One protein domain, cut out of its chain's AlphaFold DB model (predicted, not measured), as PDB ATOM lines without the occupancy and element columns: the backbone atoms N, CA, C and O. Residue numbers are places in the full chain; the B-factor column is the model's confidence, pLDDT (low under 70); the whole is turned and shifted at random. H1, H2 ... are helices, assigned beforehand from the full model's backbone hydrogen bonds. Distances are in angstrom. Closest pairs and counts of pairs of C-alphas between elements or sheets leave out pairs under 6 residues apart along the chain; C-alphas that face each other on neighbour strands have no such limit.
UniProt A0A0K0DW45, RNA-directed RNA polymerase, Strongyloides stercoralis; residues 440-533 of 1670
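AT A GLANCE: This is residues 440 to 533 of the 1670 residues of the protein "RNA-directed RNA polymerase" of Strongyloides stercoralis (UniProt A0A0K0DW45). H2 and H5 lie side by side as one layer, crossed over a second layer of H4 and H6, with H3 across one end and H1 at a corner near H4. The 94 printed residues include six named helices, H1 to H6 in order, and no named strand: all helix. The whole is compact, radius of gyration of the C-alphas 12.2 A, spanning 33 by 29 by 20 A.

HOW THE PARTS SIT: H5, residues 499 to 515, touches H6, residues 522 to 533, closest at the C-alphas of Ser 505 and Leu 529, 5.4 A, at a steep tilt of 55 degrees. Its residues 503 to 510 alone touch H2, residues 457 to 467, closest at the C-alphas of Val 466 and Val 510, 5.7 A, at a shallow tilt of 29 degrees. H4, residues 481 to 497, forms a hairpin with H5. H3, residues 471 to 477, touches H4 only at the corner. H1, residues 446 to 453, touches no helix. Each O i to N i+4 pair is within hydrogen-bond range in H2, H3 and H4, against 2 of 4 in H1, 12 of 13 in H5 and 7 of 8 in H6.

IN THESE COORDINATES: H4 measures 24.0 A and H5 24.7 A. H1 begins at C-alpha 446 (194.111, 171.381, 174.703); H6 ends at C-alpha 533 (166.004, 186.779, 172.193).

THE WHOLE: The printed part has no cut and no long link. Model confidence is under 70 at residues 514 to 520 and 532 to 533.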
ATOM      1  N   CYS A 440     193.184 174.111 165.033       88.63
ATOM      2  CA  CYS A 440     192.436 172.941 165.494       88.63
ATOM      3  C   CYS A 440     191.017 173.304 165.966       88.63
ATOM      4  O   CYS A 440     190.774 174.396 166.497       88.63
ATOM      5  N   ASP A 441     190.094 172.352 165.788       88.36
ATOM      6  CA  ASP A 441     188.746 172.413 166.356       88.36
ATOM      7  C   ASP A 441     188.850 172.595 167.881       88.36
ATOM      8  O   ASP A 441     189.675 171.931 168.512       88.36
ATOM      9  N   PRO A 442     188.048 173.474 168.503       89.95
ATOM     10  CA  PRO A 442     188.111 173.702 169.946       89.95
ATOM     11  C   PRO A 442     187.876 172.440 170.793       89.95
ATOM     12  O   PRO A 442     188.367 172.375 171.915       89.95
ATOM     13  N   VAL A 443     187.181 171.420 170.277       87.72
ATOM     14  CA  VAL A 443     187.020 170.115 170.946       87.72
ATOM     15  C   VAL A 443     188.343 169.333 171.013       87.72
ATOM     16  O   VAL A 443     188.520 168.503 171.907       87.72
ATOM     17  N   ASP A 444     189.266 169.591 170.085       89.01
ATOM     18  CA  ASP A 444     190.598 168.979 170.000       89.01
ATOM     19  C   ASP A 444     191.729 169.919 170.477       89.01
ATOM     20  O   ASP A 444     192.881 169.495 170.579       89.01
ATOM     21  N   ASP A 445     191.432 171.187 170.773       90.83
ATOM     22  CA  ASP A 445     192.388 172.141 171.336       90.83
ATOM     23  C   ASP A 445     192.565 171.904 172.840       90.83
ATOM     24  O   ASP A 445     191.609 172.025 173.602       90.83
ATOM     25  N   LEU A 446     193.794 171.639 173.291       87.97
ATOM     26  CA  LEU A 446     194.111 171.381 174.703       87.97
ATOM     27  C   LEU A 446     193.601 172.474 175.665       87.97
ATOM     28  O   LEU A 446     193.281 172.157 176.807       87.97
ATOM     29  N   LYS A 447     193.504 173.737 175.221       88.64
ATOM     30  CA  LYS A 447     192.988 174.866 176.016       88.64
ATOM     31  C   LYS A 447     191.515 174.680 176.377       88.64
ATOM     32  O   LYS A 447     191.126 174.952 177.507       88.64
ATOM     33  N   TYR A 448     190.698 174.251 175.415       91.06
ATOM     34  CA  TYR A 448     189.244 174.151 175.572       91.06
ATOM     35  C   TYR A 448     188.753 172.720 175.745       91.06
ATOM     36  O   TYR A 448     187.637 172.530 176.216       91.06
ATOM     37  N   GLN A 449     189.562 171.716 175.413       89.62
ATOM     38  CA  GLN A 449     189.187 170.311 175.467       89.62
ATOM     39  C   GLN A 449     188.700 169.919 176.864       89.62
ATOM     40  O   GLN A 449     187.596 169.394 176.989       89.62
ATOM     41  N   GLU A 450     189.474 170.194 177.918       88.15
ATOM     42  CA  GLU A 450     189.056 169.881 179.294       88.15
ATOM     43  C   GLU A 450     187.770 170.634 179.664       88.15
ATOM     44  O   GLU A 450     186.801 170.018 180.105       88.15
ATOM     45  N   MET A 451     187.709 171.936 179.362       89.15
ATOM     46  CA  MET A 451     186.547 172.782 179.652       89.15
ATOM     47  C   MET A 451     185.272 172.292 178.952       89.15
ATOM     48  O   MET A 451     184.221 172.216 179.577       89.15
ATOM     49  N   ILE A 452     185.345 171.936 177.666       89.53
ATOM     50  CA  ILE A 452     184.204 171.457 176.870       89.53
ATOM     51  C   ILE A 452     183.763 170.067 177.330       89.53
ATOM     52  O   ILE A 452     182.565 169.774 177.342       89.53
ATOM     53  N   MET A 453     184.705 169.197 177.705       89.23
ATOM     54  CA  MET A 453     184.394 167.836 178.145       89.23
ATOM     55  C   MET A 453     183.679 167.798 179.503       89.23
ATOM     56  O   MET A 453     182.891 166.876 179.728       89.23
ATOM     57  N   GLU A 454     183.887 168.802 180.360       89.19
ATOM     58  CA  GLU A 454     183.144 168.987 181.617       89.19
ATOM     59  C   GLU A 454     181.709 169.505 181.416       89.19
ATOM     60  O   GLU A 454     180.868 169.370 182.309       89.19
ATOM     61  N   LEU A 455     181.386 170.064 180.244       90.83
ATOM     62  CA  LEU A 455     180.056 170.601 179.983       90.83
ATOM     63  C   LEU A 455     178.990 169.505 179.739       90.83
ATOM     64  O   LEU A 455     179.290 168.412 179.232       90.83
ATOM     65  N   PRO A 456     177.700 169.806 180.008       89.25
ATOM     66  CA  PRO A 456     176.584 168.931 179.647       89.25
ATOM     67  C   PRO A 456     176.524 168.595 178.149       89.25
ATOM     68  O   PRO A 456     177.004 169.352 177.302       89.25
ATOM     69  N   PHE A 457     175.884 167.468 177.800       88.54
ATOM     70  CA  PHE A 457     175.792 167.005 176.406       88.54
ATOM     71  C   PHE A 457     175.162 168.015 175.451       88.54
ATOM     72  O   PHE A 457     175.607 168.134 174.313       88.54
ATOM     73  N   ASP A 458     174.205 168.797 175.925       87.92
ATOM     74  CA  ASP A 458     173.469 169.776 175.129       87.92
ATOM     75  C   ASP A 458     174.383 170.821 174.503       87.92
ATOM     76  O   ASP A 458     174.364 171.029 173.290       87.92
ATOM     77  N   ILE A 459     175.213 171.451 175.331       91.68
ATOM     78  CA  ILE A 459     176.081 172.533 174.887       91.68
ATOM     79  C   ILE A 459     177.254 171.992 174.066       91.68
ATOM     80  O   ILE A 459     177.544 172.539 173.004       91.68
ATOM     81  N   LYS A 460     177.865 170.864 174.454       90.81
ATOM     82  CA  LYS A 460     178.962 170.265 173.669       90.81
ATOM     83  C   LYS A 460     178.492 169.746 172.306       90.81
ATOM     84  O   LYS A 460     179.181 169.936 171.303       90.81
ATOM     85  N   TYR A 461     177.281 169.183 172.238       92.75
ATOM     86  CA  TYR A 461     176.635 168.801 170.981       92.75
ATOM     87  C   TYR A 461     176.449 170.011 170.065       92.75
ATOM     88  O   TYR A 461     176.736 169.913 168.876       92.75
ATOM     89  N   LEU A 462     175.994 171.149 170.600       92.25
ATOM     90  CA  LEU A 462     175.768 172.363 169.815       92.25
ATOM     91  C   LEU A 462     177.064 173.048 169.381       92.25
ATOM     92  O   LEU A 462     177.129 173.509 168.244       92.25
ATOM     93  N   ILE A 463     178.102 173.050 170.225       92.55
ATOM     94  CA  ILE A 463     179.449 173.491 169.834       92.55
ATOM     95  C   ILE A 463     179.922 172.651 168.642       92.55
ATOM     96  O   ILE A 463     180.208 173.205 167.583       92.55
ATOM     97  N   SER A 464     179.884 171.319 168.756       91.89
ATOM     98  CA  SER A 464     180.224 170.433 167.629       91.89
ATOM     99  C   SER A 464     179.327 170.677 166.418       91.89
ATOM    100  O   SER A 464     179.793 170.652 165.285       91.89
ATOM    101  N   ALA A 465     178.035 170.937 166.629       90.97
ATOM    102  CA  ALA A 465     177.102 171.184 165.541       90.97
ATOM    103  C   ALA A 465     177.478 172.421 164.730       90.97
ATOM    104  O   ALA A 465     177.374 172.354 163.511       90.97
ATOM    105  N   VAL A 466     177.941 173.500 165.370       90.32
ATOM    106  CA  VAL A 466     178.423 174.704 164.678       90.32
ATOM    107  C   VAL A 466     179.672 174.386 163.854       90.32
ATOM    108  O   VAL A 466     179.663 174.610 162.645       90.32
ATOM    109  N   PHE A 467     180.712 173.800 164.453       88.93
ATOM    110  CA  PHE A 467     181.976 173.529 163.746       88.93
ATOM    111  C   PHE A 467     181.861 172.435 162.665       88.93
ATOM    112  O   PHE A 467     182.615 172.442 161.693       88.93
ATOM    113  N   MET A 468     180.861 171.548 162.752       85.60
ATOM    114  CA  MET A 468     180.568 170.536 161.726       85.60
ATOM    115  C   MET A 468     179.674 171.033 160.573       85.60
ATOM    116  O   MET A 468     179.398 170.262 159.653       85.60
ATOM    117  N   ARG A 469     179.177 172.283 160.588       80.09
ATOM    118  CA  ARG A 469     178.227 172.769 159.562       80.09
ATOM    119  C   ARG A 469     178.818 172.995 158.168       80.09
ATOM    120  O   ARG A 469     178.048 173.064 157.213       80.09
ATOM    121  N   GLY A 470     180.142 173.040 158.020       72.03
ATOM    122  CA  GLY A 470     180.813 173.086 156.716       72.03
ATOM    123  C   GLY A 470     181.891 174.164 156.611       72.03
ATOM    124  O   GLY A 470     182.244 174.800 157.604       72.03
ATOM    125  N   GLY A 471     182.410 174.364 155.395       74.00
ATOM    126  CA  GLY A 471     183.608 175.177 155.164       74.00
ATOM    127  C   GLY A 471     183.457 176.654 155.496       74.00
ATOM    128  O   GLY A 471     184.399 177.218 156.029       74.00
ATOM    129  N   PHE A 472     182.281 177.267 155.307       79.48
ATOM    130  CA  PHE A 472     182.078 178.679 155.672       79.48
ATOM    131  C   PHE A 472     182.418 178.954 157.150       79.48
ATOM    132  O   PHE A 472     183.071 179.946 157.464       79.48
ATOM    133  N   ILE A 473     182.032 178.050 158.060       84.25
ATOM    134  CA  ILE A 473     182.327 178.191 159.495       84.25
ATOM    135  C   ILE A 473     183.817 178.048 159.768       84.25
ATOM    136  O   ILE A 473     184.367 178.787 160.584       84.25
ATOM    137  N   LYS A 474     184.480 177.126 159.070       85.56
ATOM    138  CA  LYS A 474     185.927 176.956 159.175       85.56
ATOM    139  C   LYS A 474     186.672 178.173 158.625       85.56
ATOM    140  O   LYS A 474     187.615 178.634 159.253       85.56
ATOM    141  N   ASP A 475     186.210 178.736 157.515       86.92
ATOM    142  CA  ASP A 475     186.808 179.919 156.893       86.92
ATOM    143  C   ASP A 475     186.669 181.172 157.759       86.92
ATOM    144  O   ASP A 475     187.588 181.986 157.803       86.92
ATOM    145  N   ASP A 476     185.552 181.342 158.470       86.24
ATOM    146  CA  ASP A 476     185.397 182.488 159.367       86.24
ATOM    147  C   ASP A 476     186.092 182.285 160.721       86.24
ATOM    148  O   ASP A 476     186.845 183.159 161.159       86.24
ATOM    149  N   LEU A 477     185.858 181.147 161.389       89.43
ATOM    150  CA  LEU A 477     186.305 180.930 162.768       89.43
ATOM    151  C   LEU A 477     187.676 180.260 162.878       89.43
ATOM    152  O   LEU A 477     188.377 180.536 163.843       89.43
ATOM    153  N   LEU A 478     188.076 179.391 161.943       90.17
ATOM    154  CA  LEU A 478     189.295 178.579 162.079       90.17
ATOM    155  C   LEU A 478     190.517 179.119 161.318       90.17
ATOM    156  O   LEU A 478     191.585 178.525 161.425       90.17
ATOM    157  N   LEU A 479     190.418 180.233 160.588       88.94
ATOM    158  CA  LEU A 479     191.597 180.893 159.995       88.94
ATOM    159  C   LEU A 479     192.346 181.813 160.974       88.94
ATOM    160  O   LEU A 479     193.494 182.175 160.726       88.94
ATOM    161  N   ASP A 480     191.709 182.214 162.075       88.82
ATOM    162  CA  ASP A 480     192.301 183.093 163.085       88.82
ATOM    163  C   ASP A 480     192.033 182.536 164.487       88.82
ATOM    164  O   ASP A 480     190.886 182.479 164.938       88.82
ATOM    165  N   VAL A 481     193.107 182.171 165.200       90.86
ATOM    166  CA  VAL A 481     193.052 181.692 166.593       90.86
ATOM    167  C   VAL A 481     192.256 182.662 167.469       90.86
ATOM    168  O   VAL A 481     191.468 182.220 168.297       90.86
ATOM    169  N   LYS A 482     192.414 183.980 167.276       91.79
ATOM    170  CA  LYS A 482     191.708 184.984 168.082       91.79
ATOM    171  C   LYS A 482     190.206 184.948 167.844       91.79
ATOM    172  O   LYS A 482     189.465 185.053 168.810       91.79
ATOM    173  N   LYS A 483     189.754 184.769 166.598       90.94
ATOM    174  CA  LYS A 483     188.321 184.664 166.278       90.94
ATOM    175  C   LYS A 483     187.704 183.392 166.852       90.94
ATOM    176  O   LYS A 483     186.622 183.460 167.433       90.94
ATOM    177  N   ARG A 484     188.384 182.245 166.710       92.60
ATOM    178  CA  ARG A 484     187.948 180.977 167.320       92.60
ATOM    179  C   ARG A 484     187.816 181.124 168.832       92.60
ATOM    180  O   ARG A 484     186.780 180.768 169.389       92.60
ATOM    181  N   ASP A 485     188.866 181.632 169.474       94.10
ATOM    182  CA  ASP A 485     188.928 181.788 170.923       94.10
ATOM    183  C   ASP A 485     187.872 182.790 171.401       94.10
ATOM    184  O   ASP A 485     187.133 182.480 172.325       94.10
ATOM    185  N   GLU A 486     187.701 183.930 170.720       93.94
ATOM    186  CA  GLU A 486     186.648 184.904 171.040       93.94
ATOM    187  C   GLU A 486     185.250 184.280 170.927       93.94
ATOM    188  O   GLU A 486     184.402 184.512 171.791       93.94
ATOM    189  N   PHE A 487     184.994 183.464 169.898       93.66
ATOM    190  CA  PHE A 487     183.715 182.773 169.739       93.66
ATOM    191  C   PHE A 487     183.458 181.791 170.887       93.66
ATOM    192  O   PHE A 487     182.382 181.825 171.484       93.66
ATOM    193  N   ILE A 488     184.433 180.945 171.228       93.96
ATOM    194  CA  ILE A 488     184.286 179.969 172.316       93.96
ATOM    195  C   ILE A 488     184.193 180.655 173.676       93.96
ATOM    196  O   ILE A 488     183.303 180.316 174.453       93.96
ATOM    197  N   ASP A 489     185.031 181.652 173.948       94.42
ATOM    198  CA  ASP A 489     184.980 182.432 175.184       94.42
ATOM    199  C   ASP A 489     183.615 183.124 175.323       94.42
ATOM    200  O   ASP A 489     183.021 183.091 176.398       94.42
ATOM    201  N   THR A 490     183.056 183.652 174.225       93.92
ATOM    202  CA  THR A 490     181.697 184.223 174.195       93.92
ATOM    203  C   THR A 490     180.632 183.164 174.498       93.92
ATOM    204  O   THR A 490     179.745 183.409 175.313       93.92
ATOM    205  N   VAL A 491     180.714 181.971 173.893       93.76
ATOM    206  CA  VAL A 491     179.772 180.866 174.158       93.76
ATOM    207  C   VAL A 491     179.827 180.430 175.622       93.76
ATOM    208  O   VAL A 491     178.783 180.267 176.250       93.76
ATOM    209  N   LEU A 492     181.027 180.255 176.179       93.71
ATOM    210  CA  LEU A 492     181.225 179.847 177.572       93.71
ATOM    211  C   LEU A 492     180.759 180.935 178.545       93.71
ATOM    212  O   LEU A 492     180.095 180.631 179.538       93.71
ATOM    213  N   GLN A 493     181.045 182.203 178.237       93.75
ATOM    214  CA  GLN A 493     180.571 183.346 179.008       93.75
ATOM    215  C   GLN A 493     179.041 183.407 179.012       93.75
ATOM    216  O   GLN A 493     178.446 183.437 180.089       93.75
ATOM    217  N   TYR A 494     178.392 183.367 177.846       92.02
ATOM    218  CA  TYR A 494     176.929 183.371 177.749       92.02
ATOM    219  C   TYR A 494     176.311 182.161 178.444       92.02
ATOM    220  O   TYR A 494     175.342 182.313 179.185       92.02
ATOM    221  N   TYR A 495     176.911 180.975 178.317       91.66
ATOM    222  CA  TYR A 495     176.427 179.777 179.000       91.66
ATOM    223  C   TYR A 495     176.496 179.908 180.529       91.66
ATOM    224  O   TYR A 495     175.583 179.464 181.225       91.66
ATOM    225  N   SER A 496     177.552 180.544 181.051       90.99
ATOM    226  CA  SER A 496     177.687 180.828 182.486       90.99
ATOM    227  C   SER A 496     176.672 181.859 182.999       90.99
ATOM    228  O   SER A 496     176.315 181.826 184.176       90.99
ATOM    229  N   GLN A 497     176.195 182.754 182.124       89.01
ATOM    230  CA  GLN A 497     175.197 183.779 182.440       89.01
ATOM    231  C   GLN A 497     173.768 183.222 182.358       89.01
ATOM    232  O   GLN A 497     173.006 183.343 183.316       89.01
ATOM    233  N   ASP A 498     173.418 182.589 181.237       86.57
ATOM    234  CA  ASP A 498     172.133 181.929 181.006       86.57
ATOM    235  C   ASP A 498     172.303 180.721 180.068       86.57
ATOM    236  O   ASP A 498     172.375 180.832 178.837       86.57
ATOM    237  N   SER A 499     172.335 179.527 180.664       87.90
ATOM    238  CA  SER A 499     172.463 178.263 179.930       87.90
ATOM    239  C   SER A 499     171.308 177.994 178.953       87.90
ATOM    240  O   SER A 499     171.544 177.453 177.871       87.90
ATOM    241  N   VAL A 500     170.072 178.389 179.284       83.31
ATOM    242  CA  VAL A 500     168.882 178.095 178.469       83.31
ATOM    243  C   VAL A 500     168.861 178.988 177.237       83.31
ATOM    244  O   VAL A 500     168.690 178.492 176.118       83.31
ATOM    245  N   LEU A 501     169.083 180.288 177.436       84.37
ATOM    246  CA  LEU A 501     169.173 181.257 176.349       84.37
ATOM    247  C   LEU A 501     170.336 180.921 175.414       84.37
ATOM    248  O   LEU A 501     170.179 180.981 174.196       84.37
ATOM    249  N   THR A 502     171.483 180.511 175.957       89.25
ATOM    250  CA  THR A 502     172.662 180.149 175.155       89.25
ATOM    251  C   THR A 502     172.417 178.921 174.283       89.25
ATOM    252  O   THR A 502     172.712 178.952 173.089       89.25
ATOM    253  N   ILE A 503     171.829 177.855 174.841       88.26
ATOM    254  CA  ILE A 503     171.469 176.642 174.086       88.26
ATOM    255  C   ILE A 503     170.522 176.990 172.931       88.26
ATOM    256  O   ILE A 503     170.738 176.569 171.796       88.26
ATOM    257  N   ASP A 504     169.484 177.779 173.192       81.90
ATOM    258  CA  ASP A 504     168.527 178.175 172.159       81.90
ATOM    259  C   ASP A 504     169.145 179.120 171.108       81.90
ATOM    260  O   ASP A 504     168.890 178.955 169.910       81.90
ATOM    261  N   SER A 505     170.027 180.034 171.525       85.24
ATOM    262  CA  SER A 505     170.796 180.909 170.627       85.24
ATOM    263  C   SER A 505     171.663 180.091 169.667       85.24
ATOM    264  O   SER A 505     171.632 180.320 168.458       85.24
ATOM    265  N   LEU A 506     172.373 179.079 170.174       90.00
ATOM    266  CA  LEU A 506     173.185 178.172 169.359       90.00
ATOM    267  C   LEU A 506     172.334 177.295 168.437       90.00
ATOM    268  O   LEU A 506     172.684 177.088 167.277       90.00
ATOM    269  N   GLU A 507     171.182 176.805 168.894       85.39
ATOM    270  CA  GLU A 507     170.267 176.053 168.031       85.39
ATOM    271  C   GLU A 507     169.731 176.878 166.869       85.39
ATOM    272  O   GLU A 507     169.489 176.336 165.787       85.39
ATOM    273  N   ARG A 508     169.492 178.170 167.088       78.57
ATOM    274  CA  ARG A 508     169.099 179.103 166.032       78.57
ATOM    275  C   ARG A 508     170.275 179.397 165.116       78.57
ATOM    276  O   ARG A 508     170.101 179.295 163.907       78.57
ATOM    277  N   LEU A 509     171.463 179.627 165.677       84.82
ATOM    278  CA  LEU A 509     172.693 179.849 164.920       84.82
ATOM    279  C   LEU A 509     172.940 178.708 163.928       84.82
ATOM    280  O   LEU A 509     173.082 178.952 162.735       84.82
ATOM    281  N   VAL A 510     172.879 177.458 164.394       83.00
ATOM    282  CA  VAL A 510     173.070 176.263 163.557       83.00
ATOM    283  C   VAL A 510     172.097 176.217 162.369       83.00
ATOM    284  O   VAL A 510     172.509 175.896 161.258       83.00
ATOM    285  N   LYS A 511     170.813 176.552 162.563       73.72
ATOM    286  CA  LYS A 511     169.816 176.584 161.465       73.72
ATOM    287  C   LYS A 511     170.092 177.704 160.484       73.72
ATOM    288  O   LYS A 511     169.755 177.612 159.309       73.72
ATOM    289  N   GLN A 512     170.618 178.792 161.006       72.87
ATOM    290  CA  GLN A 512     170.736 180.012 160.264       72.87
ATOM    291  C   GLN A 512     171.959 180.021 159.353       72.87
ATOM    292  O   GLN A 512     171.872 180.506 158.224       72.87
ATOM    293  N   ILE A 513     173.035 179.379 159.803       75.81
ATOM    294  CA  ILE A 513     174.179 179.013 158.966       75.81
ATOM    295  C   ILE A 513     173.693 178.257 157.719       75.81
ATOM    296  O   ILE A 513     174.093 178.585 156.607       75.81
ATOM    297  N   ASP A 514     172.750 177.318 157.871       69.52
ATOM    298  CA  ASP A 514     172.200 176.565 156.735       69.52
ATOM    299  C   ASP A 514     171.376 177.443 155.772       69.52
ATOM    300  O   ASP A 514     171.273 177.109 154.592       69.52
ATOM    301  N   LYS A 515     170.784 178.561 156.225       64.24
ATOM    302  CA  LYS A 515     169.919 179.446 155.416       64.24
ATOM    303  C   LYS A 515     170.663 180.525 154.624       64.24
ATOM    304  O   LYS A 515     170.170 180.913 153.565       64.24
ATOM    305  N   GLN A 516     171.810 181.006 155.100       60.23
ATOM    306  CA  GLN A 516     172.554 182.120 154.489       60.23
ATOM    307  C   GLN A 516     173.703 181.630 153.598       60.23
ATOM    308  O   GLN A 516     174.380 180.661 153.911       60.23
ATOM    309  N   GLY A 517     173.896 182.263 152.435       56.03
ATOM    310  CA  GLY A 517     175.038 181.991 151.540       56.03
ATOM    311  C   GLY A 517     176.171 183.017 151.650       56.03
ATOM    312  O   GLY A 517     177.268 182.759 151.175       56.03
ATOM    313  N   ILE A 518     175.882 184.181 152.240       54.66
ATOM    314  CA  ILE A 518     176.800 185.300 152.468       54.66
ATOM    315  C   ILE A 518     176.372 185.901 153.808       54.66
ATOM    316  O   ILE A 518     175.237 186.359 153.915       54.66
ATOM    317  N   SER A 519     177.224 185.887 154.827       56.24
ATOM    318  CA  SER A 519     176.924 186.536 156.108       56.24
ATOM    319  C   SER A 519     178.112 187.352 156.607       56.24
ATOM    320  O   SER A 519     179.238 187.202 156.130       56.24
ATOM    321  N   ASP A 520     177.836 188.212 157.585       63.34
ATOM    322  CA  ASP A 520     178.846 188.717 158.512       63.34
ATOM    323  C   ASP A 520     179.438 187.549 159.337       63.34
ATOM    324  O   ASP A 520     179.047 186.383 159.181       63.34
ATOM    325  N   THR A 521     180.389 187.852 160.215       75.19
ATOM    326  CA  THR A 521     181.040 186.877 161.093       75.19
ATOM    327  C   THR A 521     180.035 186.080 161.940       75.19
ATOM    328  O   THR A 521     179.031 186.599 162.441       75.19
ATOM    329  N   VAL A 522     180.322 184.794 162.152       83.47
ATOM    330  CA  VAL A 522     179.509 183.850 162.937       83.47
ATOM    331  C   VAL A 522     179.326 184.329 164.375       83.47
ATOM    332  O   VAL A 522     178.267 184.137 164.975       83.47
ATOM    333  N   ILE A 523     180.335 185.011 164.919       86.33
ATOM    334  CA  ILE A 523     180.277 185.592 166.258       86.33
ATOM    335  C   ILE A 523     179.254 186.727 166.362       86.33
ATOM    336  O   ILE A 523     178.517 186.784 167.346       86.33
ATOM    337  N   ASN A 524     179.139 187.589 165.348       81.85
ATOM    338  CA  ASN A 524     178.134 188.649 165.338       81.85
ATOM    339  C   ASN A 524     176.727 188.052 165.243       81.85
ATOM    340  O   ASN A 524     175.831 188.492 165.967       81.85
ATOM    341  N   MET A 525     176.544 186.999 164.436       81.13
ATOM    342  CA  MET A 525     175.280 186.255 164.392       81.13
ATOM    343  C   MET A 525     174.917 185.678 165.767       81.13
ATOM    344  O   MET A 525     173.776 185.821 166.200       81.13
ATOM    345  N   LEU A 526     175.874 185.084 166.492       86.48
ATOM    346  CA  LEU A 526     175.640 184.591 167.854       86.48
ATOM    347  C   LEU A 526     175.259 185.723 168.817       86.48
ATOM    348  O   LEU A 526     174.252 185.603 169.509       86.48
ATOM    349  N   LYS A 527     176.037 186.814 168.851       85.22
ATOM    350  CA  LYS A 527     175.796 187.974 169.732       85.22
ATOM    351  C   LYS A 527     174.395 188.553 169.512       85.22
ATOM    352  O   LYS A 527     173.683 188.833 170.469       85.22
ATOM    353  N   TYR A 528     173.957 188.667 168.262       77.98
ATOM    354  CA  TYR A 528     172.608 189.132 167.941       77.98
ATOM    355  C   TYR A 528     171.512 188.149 168.325       77.98
ATOM    356  O   TYR A 528     170.531 188.557 168.939       77.98
ATOM    357  N   LEU A 529     171.673 186.862 168.001       78.33
ATOM    358  CA  LEU A 529     170.703 185.839 168.393       78.33
ATOM    359  C   LEU A 529     170.588 185.736 169.921       78.33
ATOM    360  O   LEU A 529     169.512 185.444 170.429       78.33
ATOM    361  N   HIS A 530     171.662 186.007 170.656       82.35
ATOM    362  CA  HIS A 530     171.619 186.069 172.111       82.35
ATOM    363  C   HIS A 530     170.872 187.321 172.605       82.35
ATOM    364  O   HIS A 530     169.937 187.205 173.395       82.35
ATOM    365  N   ASN A 531     171.213 188.501 172.072       76.28
ATOM    366  CA  ASN A 531     170.652 189.785 172.505       76.28
ATOM    367  C   ASN A 531     169.172 189.978 172.121       76.28
ATOM    368  O   ASN A 531     168.368 190.384 172.955       76.28
ATOM    369  N   GLU A 532     168.774 189.689 170.875       67.92
ATOM    370  CA  GLU A 532     167.382 189.881 170.422       67.92
ATOM    371  C   GLU A 532     166.397 188.976 171.170       67.92
ATOM    372  O   GLU A 532     165.217 189.302 171.310       67.92
ATOM    373  N   PHE A 533     166.865 187.820 171.646       65.30
ATOM    374  CA  PHE A 533     166.004 186.779 172.193       65.30
ATOM    375  C   PHE A 533     166.143 186.562 173.698       65.30
ATOM    376  O   PHE A 533     165.452 185.691 174.230       65.30
TER     377      PHE A 533